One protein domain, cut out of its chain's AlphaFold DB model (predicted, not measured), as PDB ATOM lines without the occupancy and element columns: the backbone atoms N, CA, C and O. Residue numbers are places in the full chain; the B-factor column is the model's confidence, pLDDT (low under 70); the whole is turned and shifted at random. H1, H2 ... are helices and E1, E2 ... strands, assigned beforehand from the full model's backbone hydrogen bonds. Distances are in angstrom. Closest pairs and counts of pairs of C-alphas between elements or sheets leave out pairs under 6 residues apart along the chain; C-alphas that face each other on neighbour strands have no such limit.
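Overview. This is residues 14 to 132 of the 132 residues of an uncharacterized protein of Reyranella sp (UniProt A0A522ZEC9). A twisted sheet of five antiparallel strands has helix H1 packed slantwise over one face, on E5 and E4, while a thin tail, residues 14 to 23, sticks out far from this body and makes much of the length. The short helix H2 follows H1 and only grazes the sheet. The printed part has 119 residues, with two named helices and five named strands in the order E1, H1, H2, E2, E3, E4, E5; the sheet's order is E1, E5, E4, E3, E2. The class is mixed, helices and strands, with 56 residues, under half, in named elements. The whole is loose, with a radius of gyration of the C-alphas of 17.7 A and spans of 73 by 32 by 19 A.

Along the chain. Residues 14 to 50 hold no named element; C-alpha 14 is at (55.671, 27.451, 10.225). E1, residues 51 to 53, begins at C-alpha 51 (25.506, 34.715, -38.848). H1, residues 55 to 68, is 19.8 A long, and H2 is residues 71 to 75. E2 is residues 79 to 82. E3, residues 92 to 102, is 28.9 A long and bends by 63 degrees at residue 99. E4, residues 108 to 118, is 30.2 A long. E5, residues 124 to 131, is 23.1 A long and ends at C-alpha 131 (22.884, 31.004, -29.643).

Arrangement. E2, E3, E4 and E5 form a meander, each strand the antiparallel neighbour of the one before, and each step is a hairpin. In E2 and E3, N 81 and O 93 are 2.9 A apart, within hydrogen-bond range; in E3 and E4, N 96 and O 114 are at 3.0 A; in E4 and E5, N 127 and O 115 are at 2.7 A. Edge strand E1 is antiparallel to E5, with N 128 and O 52 at 2.9 A. H1 is on the sheet at a height over the sheet of 9.0 A, in two layers, a helix on one face of a sheet. It lies over E5 and E4, slantwise to the strands, at 51 degrees to E5 on the local plane; its closest C-alphas to E5 are those of Ala 58 and Ala 126, 4.7 A apart. With residues 61 to 65 alone H1 touches H2, the closest C-alphas being those of Ile 65 and Gln 72, 7.0 A apart. H2 only grazes the sheet, with residues 71 to 74. In H1 and H2 every O i to N i+4 pair is within hydrogen-bond range.

Size, cuts and confidence. The C-alphas farthest apart, those of Ala 14 and Asp 87, are 74.1 A apart. Without residues 14 to 23, which stand free, the body spans 49 by 28 by 19 A. The printed part has no cut and ends at the chain's last residue, 132. No link between named elements is long. The mean pLDDT of the printed part is 72.8; residues 14 to 48, 85 to 86 and 103 to 107 are under 70.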
ATOM      1  N   ALA A  14      56.339  27.300  11.502       48.47
ATOM      2  CA  ALA A  14      55.671  27.451  10.225       48.47
ATOM      3  C   ALA A  14      54.325  26.700  10.172       48.47
ATOM      4  O   ALA A  14      54.308  25.488   9.972       48.47
ATOM      5  N   PHE A  15      53.203  27.414  10.332       38.38
ATOM      6  CA  PHE A  15      51.864  26.841  10.130       38.38
ATOM      7  C   PHE A  15      50.768  27.860   9.762       38.38
ATOM      8  O   PHE A  15      49.644  27.786  10.245       38.38
ATOM      9  N   LEU A  16      51.065  28.783   8.842       39.75
ATOM     10  CA  LEU A  16      50.037  29.425   8.006       39.75
ATOM     11  C   LEU A  16      50.425  29.319   6.528       39.75
ATOM     12  O   LEU A  16      50.743  30.291   5.846       39.75
ATOM     13  N   LEU A  17      50.400  28.074   6.056       40.06
ATOM     14  CA  LEU A  17      50.270  27.758   4.640       40.06
ATOM     15  C   LEU A  17      48.969  28.352   4.080       40.06
ATOM     16  O   LEU A  17      47.921  28.287   4.714       40.06
ATOM     17  N   ALA A  18      49.049  28.810   2.832       45.06
ATOM     18  CA  ALA A  18      47.983  28.670   1.844       45.06
ATOM     19  C   ALA A  18      46.564  29.149   2.230       45.06
ATOM     20  O   ALA A  18      45.602  28.393   2.140       45.06
ATOM     21  N   ILE A  19      46.406  30.457   2.450       45.00
ATOM     22  CA  ILE A  19      45.323  31.184   1.761       45.00
ATOM     23  C   ILE A  19      45.931  32.389   1.035       45.00
ATOM     24  O   ILE A  19      45.546  33.542   1.227       45.00
ATOM     25  N   GLY A  20      46.905  32.105   0.164       36.88
ATOM     26  CA  GLY A  20      47.090  32.948  -1.009       36.88
ATOM     27  C   GLY A  20      45.776  32.863  -1.764       36.88
ATOM     28  O   GLY A  20      45.482  31.815  -2.334       36.88
ATOM     29  N   GLY A  21      44.941  33.897  -1.623       35.62
ATOM     30  CA  GLY A  21      43.584  33.878  -2.139       35.62
ATOM     31  C   GLY A  21      43.645  33.503  -3.604       35.62
ATOM     32  O   GLY A  21      44.273  34.220  -4.382       35.62
ATOM     33  N   CYS A  22      43.035  32.370  -3.957       44.25
ATOM     34  CA  CYS A  22      42.831  32.015  -5.344       44.25
ATOM     35  C   CYS A  22      42.013  33.153  -5.945       44.25
ATOM     36  O   CYS A  22      40.789  33.202  -5.811       44.25
ATOM     37  N   THR A  23      42.706  34.081  -6.604       43.62
ATOM     38  CA  THR A  23      42.140  34.822  -7.714       43.62
ATOM     39  C   THR A  23      41.399  33.782  -8.524       43.62
ATOM     40  O   THR A  23      42.020  32.817  -8.978       43.62
ATOM     41  N   PHE A  24      40.080  33.950  -8.638       45.12
ATOM     42  CA  PHE A  24      39.248  33.201  -9.566       45.12
ATOM     43  C   PHE A  24      39.657  33.620 -10.984       45.12
ATOM     44  O   PHE A  24      38.907  34.252 -11.724       45.12
ATOM     45  N   PHE A  25      40.878  33.240 -11.361       40.19
ATOM     46  CA  PHE A  25      41.160  32.811 -12.702       40.19
ATOM     47  C   PHE A  25      40.175  31.668 -12.949       40.19
ATOM     48  O   PHE A  25      40.418  30.504 -12.643       40.19
ATOM     49  N   CYS A  26      39.044  32.037 -13.549       45.09
ATOM     50  CA  CYS A  26      38.823  31.569 -14.901       45.09
ATOM     51  C   CYS A  26      40.195  31.348 -15.544       45.09
ATOM     52  O   CYS A  26      40.861  32.321 -15.909       45.09
ATOM     53  N   ASP A  27      40.646  30.092 -15.588       38.31
ATOM     54  CA  ASP A  27      41.719  29.710 -16.495       38.31
ATOM     55  C   ASP A  27      41.408  30.367 -17.842       38.31
ATOM     56  O   ASP A  27      40.236  30.488 -18.215       38.31
ATOM     57  N   ASN A  28      42.428  30.843 -18.552       40.97
ATOM     58  CA  ASN A  28      42.213  31.447 -19.863       40.97
ATOM     59  C   ASN A  28      41.604  30.365 -20.774       40.97
ATOM     60  O   ASN A  28      42.290  29.441 -21.211       40.97
ATOM     61  N   ILE A  29      40.284  30.439 -20.950       44.44
ATOM     62  CA  ILE A  29      39.417  29.391 -21.489       44.44
ATOM     63  C   ILE A  29      38.594  30.059 -22.603       44.44
ATOM     64  O   ILE A  29      37.653  30.789 -22.321       44.44
ATOM     65  N   GLU A  30      38.892  29.907 -23.899       43.06
ATOM     66  CA  GLU A  30      39.924  29.102 -24.601       43.06
ATOM     67  C   GLU A  30      39.946  27.582 -24.330       43.06
ATOM     68  O   GLU A  30      40.753  26.849 -24.901       43.06
ATOM     69  N   GLN A  31      38.988  27.070 -23.556       39.97
ATOM     70  CA  GLN A  31      38.604  25.663 -23.561       39.97
ATOM     71  C   GLN A  31      37.133  25.575 -23.919       39.97
ATOM     72  O   GLN A  31      36.245  25.672 -23.075       39.97
ATOM     73  N   ALA A  32      36.887  25.342 -25.194       37.44
ATOM     74  CA  ALA A  32      35.622  24.814 -25.634       37.44
ATOM     75  C   ALA A  32      35.950  23.699 -26.631       37.44
ATOM     76  O   ALA A  32      36.628  23.944 -27.621       37.44
ATOM     77  N   SER A  33      35.513  22.475 -26.311       36.88
ATOM     78  CA  SER A  33      35.964  21.189 -26.879       36.88
ATOM     79  C   SER A  33      37.330  20.672 -26.387       36.88
ATOM     80  O   SER A  33      38.397  21.091 -26.823       36.88
ATOM     81  N   THR A  34      37.300  19.609 -25.575       35.72
ATOM     82  CA  THR A  34      38.467  18.765 -25.233       35.72
ATOM     83  C   THR A  34      39.018  17.950 -26.414       35.72
ATOM     84  O   THR A  34      39.991  17.217 -26.250       35.72
ATOM     85  N   LYS A  35      38.423  18.074 -27.610       39.00
ATOM     86  CA  LYS A  35      38.949  17.529 -28.874       39.00
ATOM     87  C   LYS A  35      39.299  18.603 -29.906       39.00
ATOM     88  O   LYS A  35      39.989  18.289 -30.869       39.00
ATOM     89  N   THR A  36      38.907  19.856 -29.675       41.12
ATOM     90  CA  THR A  36      39.247  20.984 -30.540       41.12
ATOM     91  C   THR A  36      39.836  22.119 -29.729       41.12
ATOM     92  O   THR A  36      39.129  22.943 -29.163       41.12
ATOM     93  N   ARG A  37      41.167  22.209 -29.698       36.00
ATOM     94  CA  ARG A  37      41.845  23.347 -29.075       36.00
ATOM     95  C   ARG A  37      41.827  24.556 -30.017       36.00
ATOM     96  O   ARG A  37      42.869  24.972 -30.521       36.00
ATOM     97  N   VAL A  38      40.636  25.108 -30.261       39.12
ATOM     98  CA  VAL A  38      40.459  26.407 -30.932       39.12
ATOM     99  C   VAL A  38      40.731  27.520 -29.914       39.12
ATOM    100  O   VAL A  38      39.840  28.254 -29.493       39.12
ATOM    101  N   THR A  39      41.993  27.620 -29.493       40.47
ATOM    102  CA  THR A  39      42.543  28.808 -28.829       40.47
ATOM    103  C   THR A  39      42.545  29.938 -29.852       40.47
ATOM    104  O   THR A  39      43.377  29.961 -30.766       40.47
ATOM    105  N   GLY A  40      41.546  30.811 -29.759       42.09
ATOM    106  CA  GLY A  40      41.374  31.964 -30.621       42.09
ATOM    107  C   GLY A  40      40.633  33.079 -29.874       42.09
ATOM    108  O   GLY A  40      39.732  32.794 -29.081       42.09
ATOM    109  N   PRO A  41      40.973  34.361 -30.106       40.94
ATOM    110  CA  PRO A  41      40.516  35.440 -29.238       40.94
ATOM    111  C   PRO A  41      39.132  35.946 -29.671       40.94
ATOM    112  O   PRO A  41      39.005  36.975 -30.342       40.94
ATOM    113  N   PHE A  42      38.090  35.193 -29.318       54.50
ATOM    114  CA  PHE A  42      36.701  35.469 -29.693       54.50
ATOM    115  C   PHE A  42      35.937  36.154 -28.558       54.50
ATOM    116  O   PHE A  42      35.292  35.509 -27.738       54.50
ATOM    117  N   HIS A  43      35.970  37.485 -28.540       53.19
ATOM    118  CA  HIS A  43      34.984  38.250 -27.780       53.19
ATOM    119  C   HIS A  43      33.682  38.308 -28.576       53.19
ATOM    120  O   HIS A  43      33.688  38.673 -29.752       53.19
ATOM    121  N   TYR A  44      32.575  37.938 -27.936       52.53
ATOM    122  CA  TYR A  44      31.249  38.051 -28.523       52.53
ATOM    123  C   TYR A  44      30.909  39.522 -28.813       52.53
ATOM    124  O   TYR A  44      30.914  40.368 -27.918       52.53
ATOM    125  N   THR A  45      30.576  39.812 -30.070       53.41
ATOM    126  CA  THR A  45      29.997  41.081 -30.517       53.41
ATOM    127  C   THR A  45      28.604  40.818 -31.079       53.41
ATOM    128  O   THR A  45      28.399  39.892 -31.860       53.41
ATOM    129  N   LEU A  46      27.638  41.633 -30.646       51.84
ATOM    130  CA  LEU A  46      26.228  41.582 -31.057       51.84
ATOM    131  C   LEU A  46      26.068  41.706 -32.591       51.84
ATOM    132  O   LEU A  46      26.884  42.391 -33.213       51.84
ATOM    133  N   PRO A  47      25.003  41.133 -33.199       56.91
ATOM    134  CA  PRO A  47      23.803  40.572 -32.559       56.91
ATOM    135  C   PRO A  47      23.850  39.056 -32.297       56.91
ATOM    136  O   PRO A  47      24.486  38.294 -33.020       56.91
ATOM    137  N   ALA A  48      23.081  38.602 -31.304       62.53
ATOM    138  CA  ALA A  48      22.801  37.178 -31.111       62.53
ATOM    139  C   ALA A  48      21.848  36.674 -32.203       62.53
ATOM    140  O   ALA A  48      21.077  37.447 -32.771       62.53
ATOM    141  N   ASN A  49      21.844  35.362 -32.430       72.94
ATOM    142  CA  ASN A  49      20.949  34.688 -33.367       72.94
ATOM    143  C   ASN A  49      21.065  35.124 -34.843       72.94
ATOM    144  O   ASN A  49      20.115  34.977 -35.610       72.94
ATOM    145  N   THR A  50      22.234  35.610 -35.269       83.06
ATOM    146  CA  THR A  50      22.549  35.815 -36.691       83.06
ATOM    147  C   THR A  50      23.942  35.293 -37.039       83.06
ATOM    148  O   THR A  50      24.789  35.125 -36.161       83.06
ATOM    149  N   TRP A  51      24.174  35.017 -38.323       85.56
ATOM    150  CA  TRP A  51      25.506  34.715 -38.848       85.56
ATOM    151  C   TRP A  51      26.244  36.024 -39.123       85.56
ATOM    152  O   TRP A  51      25.768  36.852 -39.898       85.56
ATOM    153  N   ILE A  52      27.407  36.198 -38.499       86.56
ATOM    154  CA  ILE A  52      28.268  37.375 -38.666       86.56
ATOM    155  C   ILE A  52      29.581  36.927 -39.309       86.56
ATOM    156  O   ILE A  52      30.185  35.957 -38.844       86.56
ATOM    157  N   ASP A  53      30.041  37.631 -40.348       88.44
ATOM    158  CA  ASP A  53      31.376  37.423 -40.918       88.44
ATOM    159  C   ASP A  53      32.464  37.700 -39.868       88.44
ATOM    160  O   ASP A  53      32.498  38.744 -39.218       88.44
ATOM    161  N   ASN A  54      33.382  36.750 -39.709       84.88
ATOM    162  CA  ASN A  54      34.403  36.751 -38.671       84.88
ATOM    163  C   ASN A  54      35.793  36.678 -39.314       84.88
ATOM    164  O   ASN A  54      36.378  35.609 -39.505       84.88
ATOM    165  N   THR A  55      36.334  37.848 -39.661       86.69
ATOM    166  CA  THR A  55      37.642  37.997 -40.326       86.69
ATOM    167  C   THR A  55      38.797  37.422 -39.504       86.69
ATOM    168  O   THR A  55      39.740  36.866 -40.065       86.69
ATOM    169  N   ARG A  56      38.707  37.490 -38.169       83.31
ATOM    170  CA  ARG A  56      39.674  36.901 -37.233       83.31
ATOM    171  C   ARG A  56      39.674  35.371 -37.311       83.31
ATOM    172  O   ARG A  56      40.745  34.784 -37.438       83.31
ATOM    173  N   MET A  57      38.497  34.739 -37.313       85.88
ATOM    174  CA  MET A  57      38.362  33.295 -37.539       85.88
ATOM    175  C   MET A  57      38.871  32.901 -38.933       85.88
ATOM    176  O   MET A  57      39.625  31.942 -39.064       85.88
ATOM    177  N   ALA A  58      38.530  33.670 -39.972       89.94
ATOM    178  CA  ALA A  58      38.979  33.399 -41.337       89.94
ATOM    179  C   ALA A  58      40.514  33.402 -41.456       89.94
ATOM    180  O   ALA A  58      41.087  32.502 -42.067       89.94
ATOM    181  N   SER A  59      41.189  34.371 -40.829       88.56
ATOM    182  CA  SER A  59      42.656  34.441 -40.804       88.56
ATOM    183  C   SER A  59      43.306  33.346 -39.953       88.56
ATOM    184  O   SER A  59      44.346  32.826 -40.350       88.56
ATOM    185  N   TYR A  60      42.692  32.941 -38.834       89.38
ATOM    186  CA  TYR A  60      43.149  31.780 -38.058       89.38
ATOM    187  C   TYR A  60      43.090  30.491 -38.892       89.38
ATOM    188  O   TYR A  60      44.099  29.802 -39.043       89.38
ATOM    189  N   LEU A  61      41.934  30.197 -39.495       90.50
ATOM    190  CA  LEU A  61      41.734  28.992 -40.306       90.50
ATOM    191  C   LEU A  61      42.618  28.990 -41.562       90.50
ATOM    192  O   LEU A  61      43.139  27.939 -41.932       90.50
ATOM    193  N   ARG A  62      42.859  30.160 -42.171       92.94
ATOM    194  CA  ARG A  62      43.848  30.331 -43.245       92.94
ATOM    195  C   ARG A  62      45.242  29.887 -42.799       92.94
ATOM    196  O   ARG A  62      45.822  29.023 -43.448       92.94
ATOM    197  N   GLY A  63      45.731  30.388 -41.662       90.56
ATOM    198  CA  GLY A  63      47.038  29.995 -41.121       90.56
ATOM    199  C   GLY A  63      47.130  28.504 -40.768       90.56
ATOM    200  O   GLY A  63      48.177  27.884 -40.961       90.56
ATOM    201  N   VAL A  64      46.032  27.887 -40.311       90.31
ATOM    202  CA  VAL A  64      45.958  26.428 -40.104       90.31
ATOM    203  C   VAL A  64      46.105  25.671 -41.430       90.31
ATOM    204  O   VAL A  64      46.902  24.737 -41.502       90.31
ATOM    205  N   ILE A  65      45.400  26.089 -42.486       92.25
ATOM    206  CA  ILE A  65      45.501  25.474 -43.820       92.25
ATOM    207  C   ILE A  65      46.908  25.638 -44.406       92.25
ATOM    208  O   ILE A  65      47.467  24.675 -44.922       92.25
ATOM    209  N   GLU A  66      47.486  26.836 -44.317       93.25
ATOM    210  CA  GLU A  66      48.808  27.154 -44.877       93.25
ATOM    211  C   GLU A  66      49.939  26.384 -44.185       93.25
ATOM    212  O   GLU A  66      50.902  25.994 -44.839       93.25
ATOM    213  N   SER A  67      49.812  26.122 -42.880       92.75
ATOM    214  CA  SER A  67      50.837  25.414 -42.100       92.75
ATOM    215  C   SER A  67      50.667  23.892 -42.041       92.75
ATOM    216  O   SER A  67      51.658  23.186 -41.863       92.75
ATOM    217  N   LYS A  68      49.434  23.370 -42.138       92.19
ATOM    218  CA  LYS A  68      49.119  21.948 -41.870       92.19
ATOM    219  C   LYS A  68      48.243  21.274 -42.932       92.19
ATOM    220  O   LYS A  68      47.900  20.102 -42.785       92.19
ATOM    221  N   GLY A  69      47.879  21.987 -43.993       91.00
ATOM    222  CA  GLY A  69      46.963  21.497 -45.018       91.00
ATOM    223  C   GLY A  69      45.493  21.521 -44.584       91.00
ATOM    224  O   GLY A  69      45.136  21.727 -43.423       91.00
ATOM    225  N   ARG A  70      44.603  21.311 -45.555       89.75
ATOM    226  CA  ARG A  70      43.144  21.459 -45.384       89.75
ATOM    227  C   ARG A  70      42.540  20.349 -44.516       89.75
ATOM    228  O   ARG A  70      41.587  20.596 -43.785       89.75
ATOM    229  N   GLN A  71      43.146  19.161 -44.534       90.31
ATOM    230  CA  GLN A  71      42.763  17.996 -43.727       90.31
ATOM    231  C   GLN A  71      42.851  18.275 -42.217       90.31
ATOM    232  O   GLN A  71      42.116  17.673 -41.434       90.31
ATOM    233  N   GLN A  72      43.703  19.221 -41.799       91.00
ATOM    234  CA  GLN A  72      43.806  19.624 -40.398       91.00
ATOM    235  C   GLN A  72      42.490  20.174 -39.841       91.00
ATOM    236  O   GLN A  72      42.260  20.029 -38.645       91.00
ATOM    237  N   LEU A  73      41.614  20.757 -40.667       89.19
ATOM    238  CA  LEU A  73      40.303  21.212 -40.199       89.19
ATOM    239  C   LEU A  73      39.464  20.034 -39.687       89.19
ATOM    240  O   LEU A  73      38.927  20.105 -38.588       89.19
ATOM    241  N   THR A  74      39.437  18.916 -40.413       89.12
ATOM    242  CA  THR A  74      38.711  17.704 -40.000       89.12
ATOM    243  C   THR A  74      39.339  17.032 -38.778       89.12
ATOM    244  O   THR A  74      38.621  16.599 -37.880       89.12
ATOM    245  N   TYR A  75      40.675  16.998 -38.677       85.56
ATOM    246  CA  TYR A  75      41.345  16.540 -37.448       85.56
ATOM    247  C   TYR A  75      41.074  17.465 -36.253       85.56
ATOM    248  O   TYR A  75      40.966  16.997 -35.122       85.56
ATOM    249  N   SER A  76      40.906  18.760 -36.512       82.19
ATOM    250  CA  SER A  76      40.409  19.762 -35.572       82.19
ATOM    251  C   SER A  76      38.875  19.843 -35.578       82.19
ATOM    252  O   SER A  76      38.328  20.936 -35.530       82.19
ATOM    253  N   GLY A  77      38.158  18.720 -35.647       84.19
ATOM    254  CA  GLY A  77      36.726  18.663 -35.326       84.19
ATOM    255  C   GLY A  77      35.750  19.383 -36.271       84.19
ATOM    256  O   GLY A  77      34.549  19.338 -36.003       84.19
ATOM    257  N   TYR A  78      36.207  20.002 -37.368       91.62
ATOM    258  CA  TYR A  78      35.308  20.564 -38.378       91.62
ATOM    259  C   TYR A  78      34.705  19.448 -39.233       91.62
ATOM    260  O   TYR A  78      35.423  18.680 -39.877       91.62
ATOM    261  N   ASP A  79      33.379  19.423 -39.317       93.88
ATOM    262  CA  ASP A  79      32.662  18.655 -40.329       93.88
ATOM    263  C   ASP A  79      32.756  19.403 -41.667       93.88
ATOM    264  O   ASP A  79      32.195  20.493 -41.817       93.88
ATOM    265  N   CYS A  80      33.538  18.860 -42.603       92.38
ATOM    266  CA  CYS A  80      33.842  19.465 -43.896       92.38
ATOM    267  C   CYS A  80      33.208  18.662 -45.036       92.38
ATOM    268  O   CYS A  80      33.545  17.499 -45.251       92.38
ATOM    269  N   SER A  81      32.357  19.321 -45.819       91.38
ATOM    270  CA  SER A  81      31.671  18.756 -46.988       91.38
ATOM    271  C   SER A  81      31.926  19.603 -48.245       91.38
ATOM    272  O   SER A  81      32.285  20.777 -48.118       91.38
ATOM    273  N   PRO A  82      31.760  19.065 -49.470       90.06
ATOM    274  CA  PRO A  82      31.802  19.868 -50.694       90.06
ATOM    275  C   PRO A  82      30.774  21.007 -50.660       90.06
ATOM    276  O   PRO A  82      29.638  20.822 -50.217       90.06
ATOM    277  N   ARG A  83      31.152  22.204 -51.123       85.00
ATOM    278  CA  ARG A  83      30.267  23.378 -51.091       85.00
ATOM    279  C   ARG A  83      29.109  23.201 -52.094       85.00
ATOM    280  O   ARG A  83      29.372  23.159 -53.291       85.00
ATOM    281  N   PRO A  84      27.831  23.227 -51.669       71.06
ATOM    282  CA  PRO A  84      26.697  22.863 -52.533       71.06
ATOM    283  C   PRO A  84      26.315  23.890 -53.621       71.06
ATOM    284  O   PRO A  84      25.309  23.702 -54.294       71.06
ATOM    285  N   VAL A  85      27.052  25.000 -53.769       68.38
ATOM    286  CA  VAL A  85      26.678  26.135 -54.644       68.38
ATOM    287  C   VAL A  85      27.907  26.766 -55.321       68.38
ATOM    288  O   VAL A  85      28.077  27.984 -55.304       68.38
ATOM    289  N   ALA A  86      28.838  25.954 -55.829       63.06
ATOM    290  CA  ALA A  86      29.984  26.465 -56.583       63.06
ATOM    291  C   ALA A  86      30.512  25.447 -57.604       63.06
ATOM    292  O   ALA A  86      30.769  24.301 -57.240       63.06
ATOM    293  N   ASP A  87      30.800  25.914 -58.823       71.94
ATOM    294  CA  ASP A  87      31.657  25.239 -59.813       71.94
ATOM    295  C   ASP A  87      33.123  25.272 -59.350       71.94
ATOM    296  O   ASP A  87      33.994  25.942 -59.902       71.94
ATOM    297  N   CYS A  88      33.375  24.612 -58.227       76.81
ATOM    298  CA  CYS A  88      34.641  24.614 -57.523       76.81
ATOM    299  C   CYS A  88      34.775  23.246 -56.839       76.81
ATOM    300  O   CYS A  88      34.340  23.103 -55.693       76.81
ATOM    301  N   PRO A  89      35.336  22.231 -57.525       76.06
ATOM    302  CA  PRO A  89      35.443  20.873 -56.983       76.06
ATOM    303  C   PRO A  89      36.269  20.836 -55.691       76.06
ATOM    304  O   PRO A  89      36.007  20.029 -54.805       76.06
ATOM    305  N   ASP A  90      37.209  21.772 -55.548       81.62
ATOM    306  CA  ASP A  90      38.017  21.944 -54.347       81.62
ATOM    307  C   ASP A  90      37.335  22.767 -53.243       81.62
ATOM    308  O   ASP A  90      37.925  22.918 -52.174       81.62
ATOM    309  N   CYS A  91      36.145  23.343 -53.436       89.62
ATOM    310  CA  CYS A  91      35.528  24.200 -52.419       89.62
ATOM    311  C   CYS A  91      34.857  23.380 -51.312       89.62
ATOM    312  O   CYS A  91      33.961  22.579 -51.569       89.62
ATOM    313  N   LEU A  92      35.220  23.665 -50.060       91.94
ATOM    314  CA  LEU A  92      34.659  23.014 -48.878       91.94
ATOM    315  C   LEU A  92      33.801  23.982 -48.058       91.94
ATOM    316  O   LEU A  92      34.115  25.165 -47.912       91.94
ATOM    317  N   LEU A  93      32.734  23.441 -47.485       94.00
ATOM    318  CA  LEU A  93      31.974  24.005 -46.384       94.00
ATOM    319  C   LEU A  93      32.357  23.232 -45.119       94.00
ATOM    320  O   LEU A  93      31.930  22.095 -44.936       94.00
ATOM    321  N   CYS A  94      33.165  23.849 -44.264       93.31
ATOM    322  CA  CYS A  94      33.563  23.308 -42.969       93.31
ATOM    323  C   CYS A  94      32.718  23.939 -41.860       93.31
ATOM    324  O   CYS A  94      32.551  25.158 -41.825       93.31
ATOM    325  N   THR A  95      32.187  23.143 -40.939       94.38
ATOM    326  CA  THR A  95      31.376  23.630 -39.814       94.38
ATOM    327  C   THR A  95      31.819  23.016 -38.497       94.38
ATOM    328  O   THR A  95      32.219  21.860 -38.449       94.38
ATOM    329  N   GLU A  96      31.730  23.788 -37.419       91.56
ATOM    330  CA  GLU A  96      31.971  23.302 -36.061       91.56
ATOM    331  C   GLU A  96      30.849  23.804 -35.145       91.56
ATOM    332  O   GLU A  96      30.402  24.951 -35.258       91.56
ATOM    333  N   LYS A  97      30.384  22.947 -34.228       88.56
ATOM    334  CA  LYS A  97      29.494  23.352 -33.136       88.56
ATOM    335  C   LYS A  97      30.209  23.197 -31.803       88.56
ATOM    336  O   LYS A  97      30.446  22.085 -31.335       88.56
ATOM    337  N   ILE A  98      30.405  24.325 -31.143       84.69
ATOM    338  CA  ILE A  98      30.984  24.433 -29.817       84.69
ATOM    339  C   ILE A  98      29.842  24.661 -28.815       84.69
ATOM    340  O   ILE A  98      29.047  25.588 -28.968       84.69
ATOM    341  N   ARG A  99      29.721  23.789 -27.807       83.75
ATOM    342  CA  ARG A  99      28.639  23.845 -26.807       83.75
ATOM    343  C   ARG A  99      29.098  24.437 -25.483       83.75
ATOM    344  O   ARG A  99      30.221  24.163 -25.069       83.75
ATOM    345  N   GLY A 100      28.199  25.143 -24.796       78.94
ATOM    346  CA  GLY A 100      28.426  25.612 -23.423       78.94
ATOM    347  C   GLY A 100      29.605  26.579 -23.292       78.94
ATOM    348  O   GLY A 100      30.391  26.476 -22.353       78.94
ATOM    349  N   VAL A 101      29.752  27.488 -24.256       76.62
ATOM    350  CA  VAL A 101      30.781  28.525 -24.240       76.62
ATOM    351  C   VAL A 101      30.485  29.512 -23.116       76.62
ATOM    352  O   VAL A 101      29.355  29.985 -22.963       76.62
ATOM    353  N   ASN A 102      31.516  29.827 -22.337       70.38
ATOM    354  CA  ASN A 102      31.462  30.826 -21.281       70.38
ATOM    355  C   ASN A 102      32.034  32.158 -21.769       70.38
ATOM    356  O   ASN A 102      32.915  32.196 -22.628       70.38
ATOM    357  N   ASN A 103      31.555  33.251 -21.185       66.38
ATOM    358  CA  ASN A 103      32.097  34.579 -21.426       66.38
ATOM    359  C   ASN A 103      33.392  34.831 -20.625       66.38
ATOM    360  O   ASN A 103      33.806  34.021 -19.793       66.38
ATOM    361  N   ALA A 104      34.001  36.006 -20.813       60.19
ATOM    362  CA  ALA A 104      35.225  36.420 -20.112       60.19
ATOM    363  C   ALA A 104      35.091  36.538 -18.572       60.19
ATOM    364  O   ALA A 104      36.073  36.817 -17.892       60.19
ATOM    365  N   GLN A 105      33.892  36.348 -18.011       64.69
ATOM    366  CA  GLN A 105      33.610  36.299 -16.572       64.69
ATOM    367  C   GLN A 105      33.117  34.905 -16.117       64.69
ATOM    368  O   GLN A 105      32.416  34.803 -15.111       64.69
ATOM    369  N   CYS A 106      33.436  33.841 -16.867       64.31
ATOM    370  CA  CYS A 106      32.992  32.455 -16.647       64.31
ATOM    371  C   CYS A 106      31.469  32.240 -16.586       64.31
ATOM    372  O   CYS A 106      31.008  31.217 -16.078       64.31
ATOM    373  N   LYS A 107      30.656  33.169 -17.098       67.06
ATOM    374  CA  LYS A 107      29.201  32.976 -17.156       67.06
ATOM    375  C   LYS A 107      28.835  32.225 -18.437       67.06
ATOM    376  O   LYS A 107      29.345  32.612 -19.490       67.06
ATOM    377  N   PRO A 108      27.941  31.220 -18.384       72.19
ATOM    378  CA  PRO A 108      27.419  30.573 -19.583       72.19
ATOM    379  C   PRO A 108      26.835  31.605 -20.552       72.19
ATOM    380  O   PRO A 108      25.959  32.386 -20.180       72.19
ATOM    381  N   GLU A 109      27.340  31.618 -21.785       72.44
ATOM    382  CA  GLU A 109      26.903  32.526 -22.854       72.44
ATOM    383  C   GLU A 109      26.239  31.783 -24.028       72.44
ATOM    384  O   GLU A 109      25.536  32.410 -24.820       72.44
ATOM    385  N   GLY A 110      26.366  30.451 -24.080       80.25
ATOM    386  CA  GLY A 110      25.513  29.569 -24.881       80.25
ATOM    387  C   GLY A 110      26.285  28.650 -25.830       80.25
ATOM    388  O   GLY A 110      27.361  28.160 -25.497       80.25
ATOM    389  N   ASP A 111      25.730  28.392 -27.011       84.88
ATOM    390  CA  ASP A 111      26.372  27.609 -28.070       84.88
ATOM    391  C   ASP A 111      26.936  28.536 -29.164       84.88
ATOM    392  O   ASP A 111      26.239  29.419 -29.676       84.88
ATOM    393  N   LEU A 112      28.173  28.273 -29.589       84.62
ATOM    394  CA  LEU A 112      28.823  28.919 -30.731       84.62
ATOM    395  C   LEU A 112      28.835  27.962 -31.926       84.62
ATOM    396  O   LEU A 112      29.292  26.822 -31.840       84.62
ATOM    397  N   PHE A 113      28.360  28.445 -33.067       89.06
ATOM    398  CA  PHE A 113      28.400  27.740 -34.340       89.06
ATOM    399  C   PHE A 113      29.369  28.470 -35.268       89.06
ATOM    400  O   PHE A 113      29.272  29.687 -35.445       89.06
ATOM    401  N   ILE A 114      30.291  27.728 -35.868       90.69
ATOM    402  CA  ILE A 114      31.290  28.235 -36.807       90.69
ATOM    403  C   ILE A 114      30.985  27.642 -38.178       90.69
ATOM    404  O   ILE A 114      30.680  26.454 -38.309       90.69
ATOM    405  N   ARG A 115      31.084  28.472 -39.214       92.81
ATOM    406  CA  ARG A 115      30.987  28.066 -40.614       92.81
ATOM    407  C   ARG A 115      32.135  28.689 -41.393       92.81
ATOM    408  O   ARG A 115      32.268  29.904 -41.405       92.81
ATOM    409  N   ALA A 116      32.924  27.879 -42.078       93.38
ATOM    410  CA  ALA A 116      34.018  28.311 -42.930       93.38
ATOM    411  C   ALA A 116      33.801  27.828 -44.369       93.38
ATOM    412  O   ALA A 116      33.675  26.633 -44.630       93.38
ATOM    413  N   TYR A 117      33.776  28.771 -45.303       94.06
ATOM    414  CA  TYR A 117      33.831  28.515 -46.735       94.06
ATOM    415  C   TYR A 117      35.301  28.545 -47.155       94.06
ATOM    416  O   TYR A 117      35.929  29.606 -47.137       94.06
ATOM    417  N   VAL A 118      35.851  27.385 -47.511       92.81
ATOM    418  CA  VAL A 118      37.252  27.223 -47.912       92.81
ATOM    419  C   VAL A 118      37.314  27.040 -49.425       92.81
ATOM    420  O   VAL A 118      36.878  26.013 -49.942       92.81
ATOM    421  N   GLY A 119      37.850  28.031 -50.131       90.56
ATOM    422  CA  GLY A 119      38.098  27.982 -51.570       90.56
ATOM    423  C   GLY A 119      39.427  27.307 -51.938       90.56
ATOM    424  O   GLY A 119      40.049  26.661 -51.089       90.56
ATOM    425  N   PRO A 120      39.878  27.467 -53.196       86.81
ATOM    426  CA  PRO A 120      41.186  27.002 -53.649       86.81
ATOM    427  C   PRO A 120      42.341  27.601 -52.829       86.81
ATOM    428  O   PRO A 120      42.274  28.746 -52.367       86.81
ATOM    429  N   GLY A 121      43.410  26.820 -52.656       85.44
ATOM    430  CA  GLY A 121      44.558  27.194 -51.826       85.44
ATOM    431  C   GLY A 121      44.164  27.396 -50.358       85.44
ATOM    432  O   GLY A 121      43.668  26.476 -49.706       85.44
ATOM    433  N   SER A 122      44.392  28.608 -49.848       85.81
ATOM    434  CA  SER A 122      44.095  29.031 -48.473       85.81
ATOM    435  C   SER A 122      43.025  30.134 -48.388       85.81
ATOM    436  O   SER A 122      42.897  30.830 -47.375       85.81
ATOM    437  N   ASN A 123      42.222  30.319 -49.443       89.81
ATOM    438  CA  ASN A 123      41.126  31.283 -49.397       89.81
ATOM    439  C   ASN A 123      40.039  30.805 -48.417       89.81
ATOM    440  O   ASN A 123      39.453  29.741 -48.603       89.81
ATOM    441  N   VAL A 124      39.766  31.595 -47.378       92.38
ATOM    442  CA  VAL A 124      38.771  31.299 -46.342       92.38
ATOM    443  C   VAL A 124      37.916  32.533 -46.082       92.38
ATOM    444  O   VAL A 124      38.448  33.601 -45.773       92.38
ATOM    445  N   GLN A 125      36.597  32.346 -46.119       92.81
ATOM    446  CA  GLN A 125      35.620  33.191 -45.433       92.81
ATOM    447  C   GLN A 125      35.078  32.401 -44.242       92.81
ATOM    448  O   GLN A 125      34.717  31.237 -44.396       92.81
ATOM    449  N   ALA A 126      34.995  33.015 -43.064       91.31
ATOM    450  CA  ALA A 126      34.423  32.386 -41.880       91.31
ATOM    451  C   ALA A 126      33.298  33.240 -41.305       91.31
ATOM    452  O   ALA A 126      33.371  34.466 -41.325       91.31
ATOM    453  N   GLN A 127      32.283  32.575 -40.769       90.50
ATOM    454  CA  GLN A 127      31.125  33.156 -40.114       90.50
ATOM    455  C   GLN A 127      30.920  32.491 -38.758       90.50
ATOM    456  O   GLN A 127      31.160  31.292 -38.593       90.50
ATOM    457  N   THR A 128      30.447  33.270 -37.793       87.12
ATOM    458  CA  THR A 128      30.090  32.790 -36.457       87.12
ATOM    459  C   THR A 128      28.656  33.167 -36.123       87.12
ATOM    460  O   THR A 128      28.239  34.293 -36.390       87.12
ATOM    461  N   TYR A 129      27.924  32.234 -35.520       85.12
ATOM    462  CA  TYR A 129      26.575  32.427 -34.992       85.12
ATOM    463  C   TYR A 129      26.577  32.068 -33.509       85.12
ATOM    464  O   TYR A 129      27.017  30.983 -33.126       85.12
ATOM    465  N   TRP A 130      26.043  32.964 -32.683       82.44
ATOM    466  CA  TRP A 130      25.888  32.758 -31.245       82.44
ATOM    467  C   TRP A 130      24.427  32.500 -30.890       82.44
ATOM    468  O   TRP A 130      23.551  33.310 -31.210       82.44
ATOM    469  N   ARG A 131      24.182  31.385 -30.200       82.69
ATOM    470  CA  ARG A 131      22.884  31.004 -29.643       82.69
ATOM    471  C   ARG A 131      22.952  31.075 -28.123       82.69
ATOM    472  O   ARG A 131      23.724  30.323 -27.540       82.69
ATOM    473  N   LYS A 132      22.131  31.927 -27.513       76.12
ATOM    474  CA  LYS A 132      21.901  31.920 -26.059       76.12
ATOM    475  C   LYS A 132      20.856  30.868 -25.678       76.12
ATOM    476  O   LYS A 132      20.041  30.517 -26.568       76.12
TER     477      LYS A 132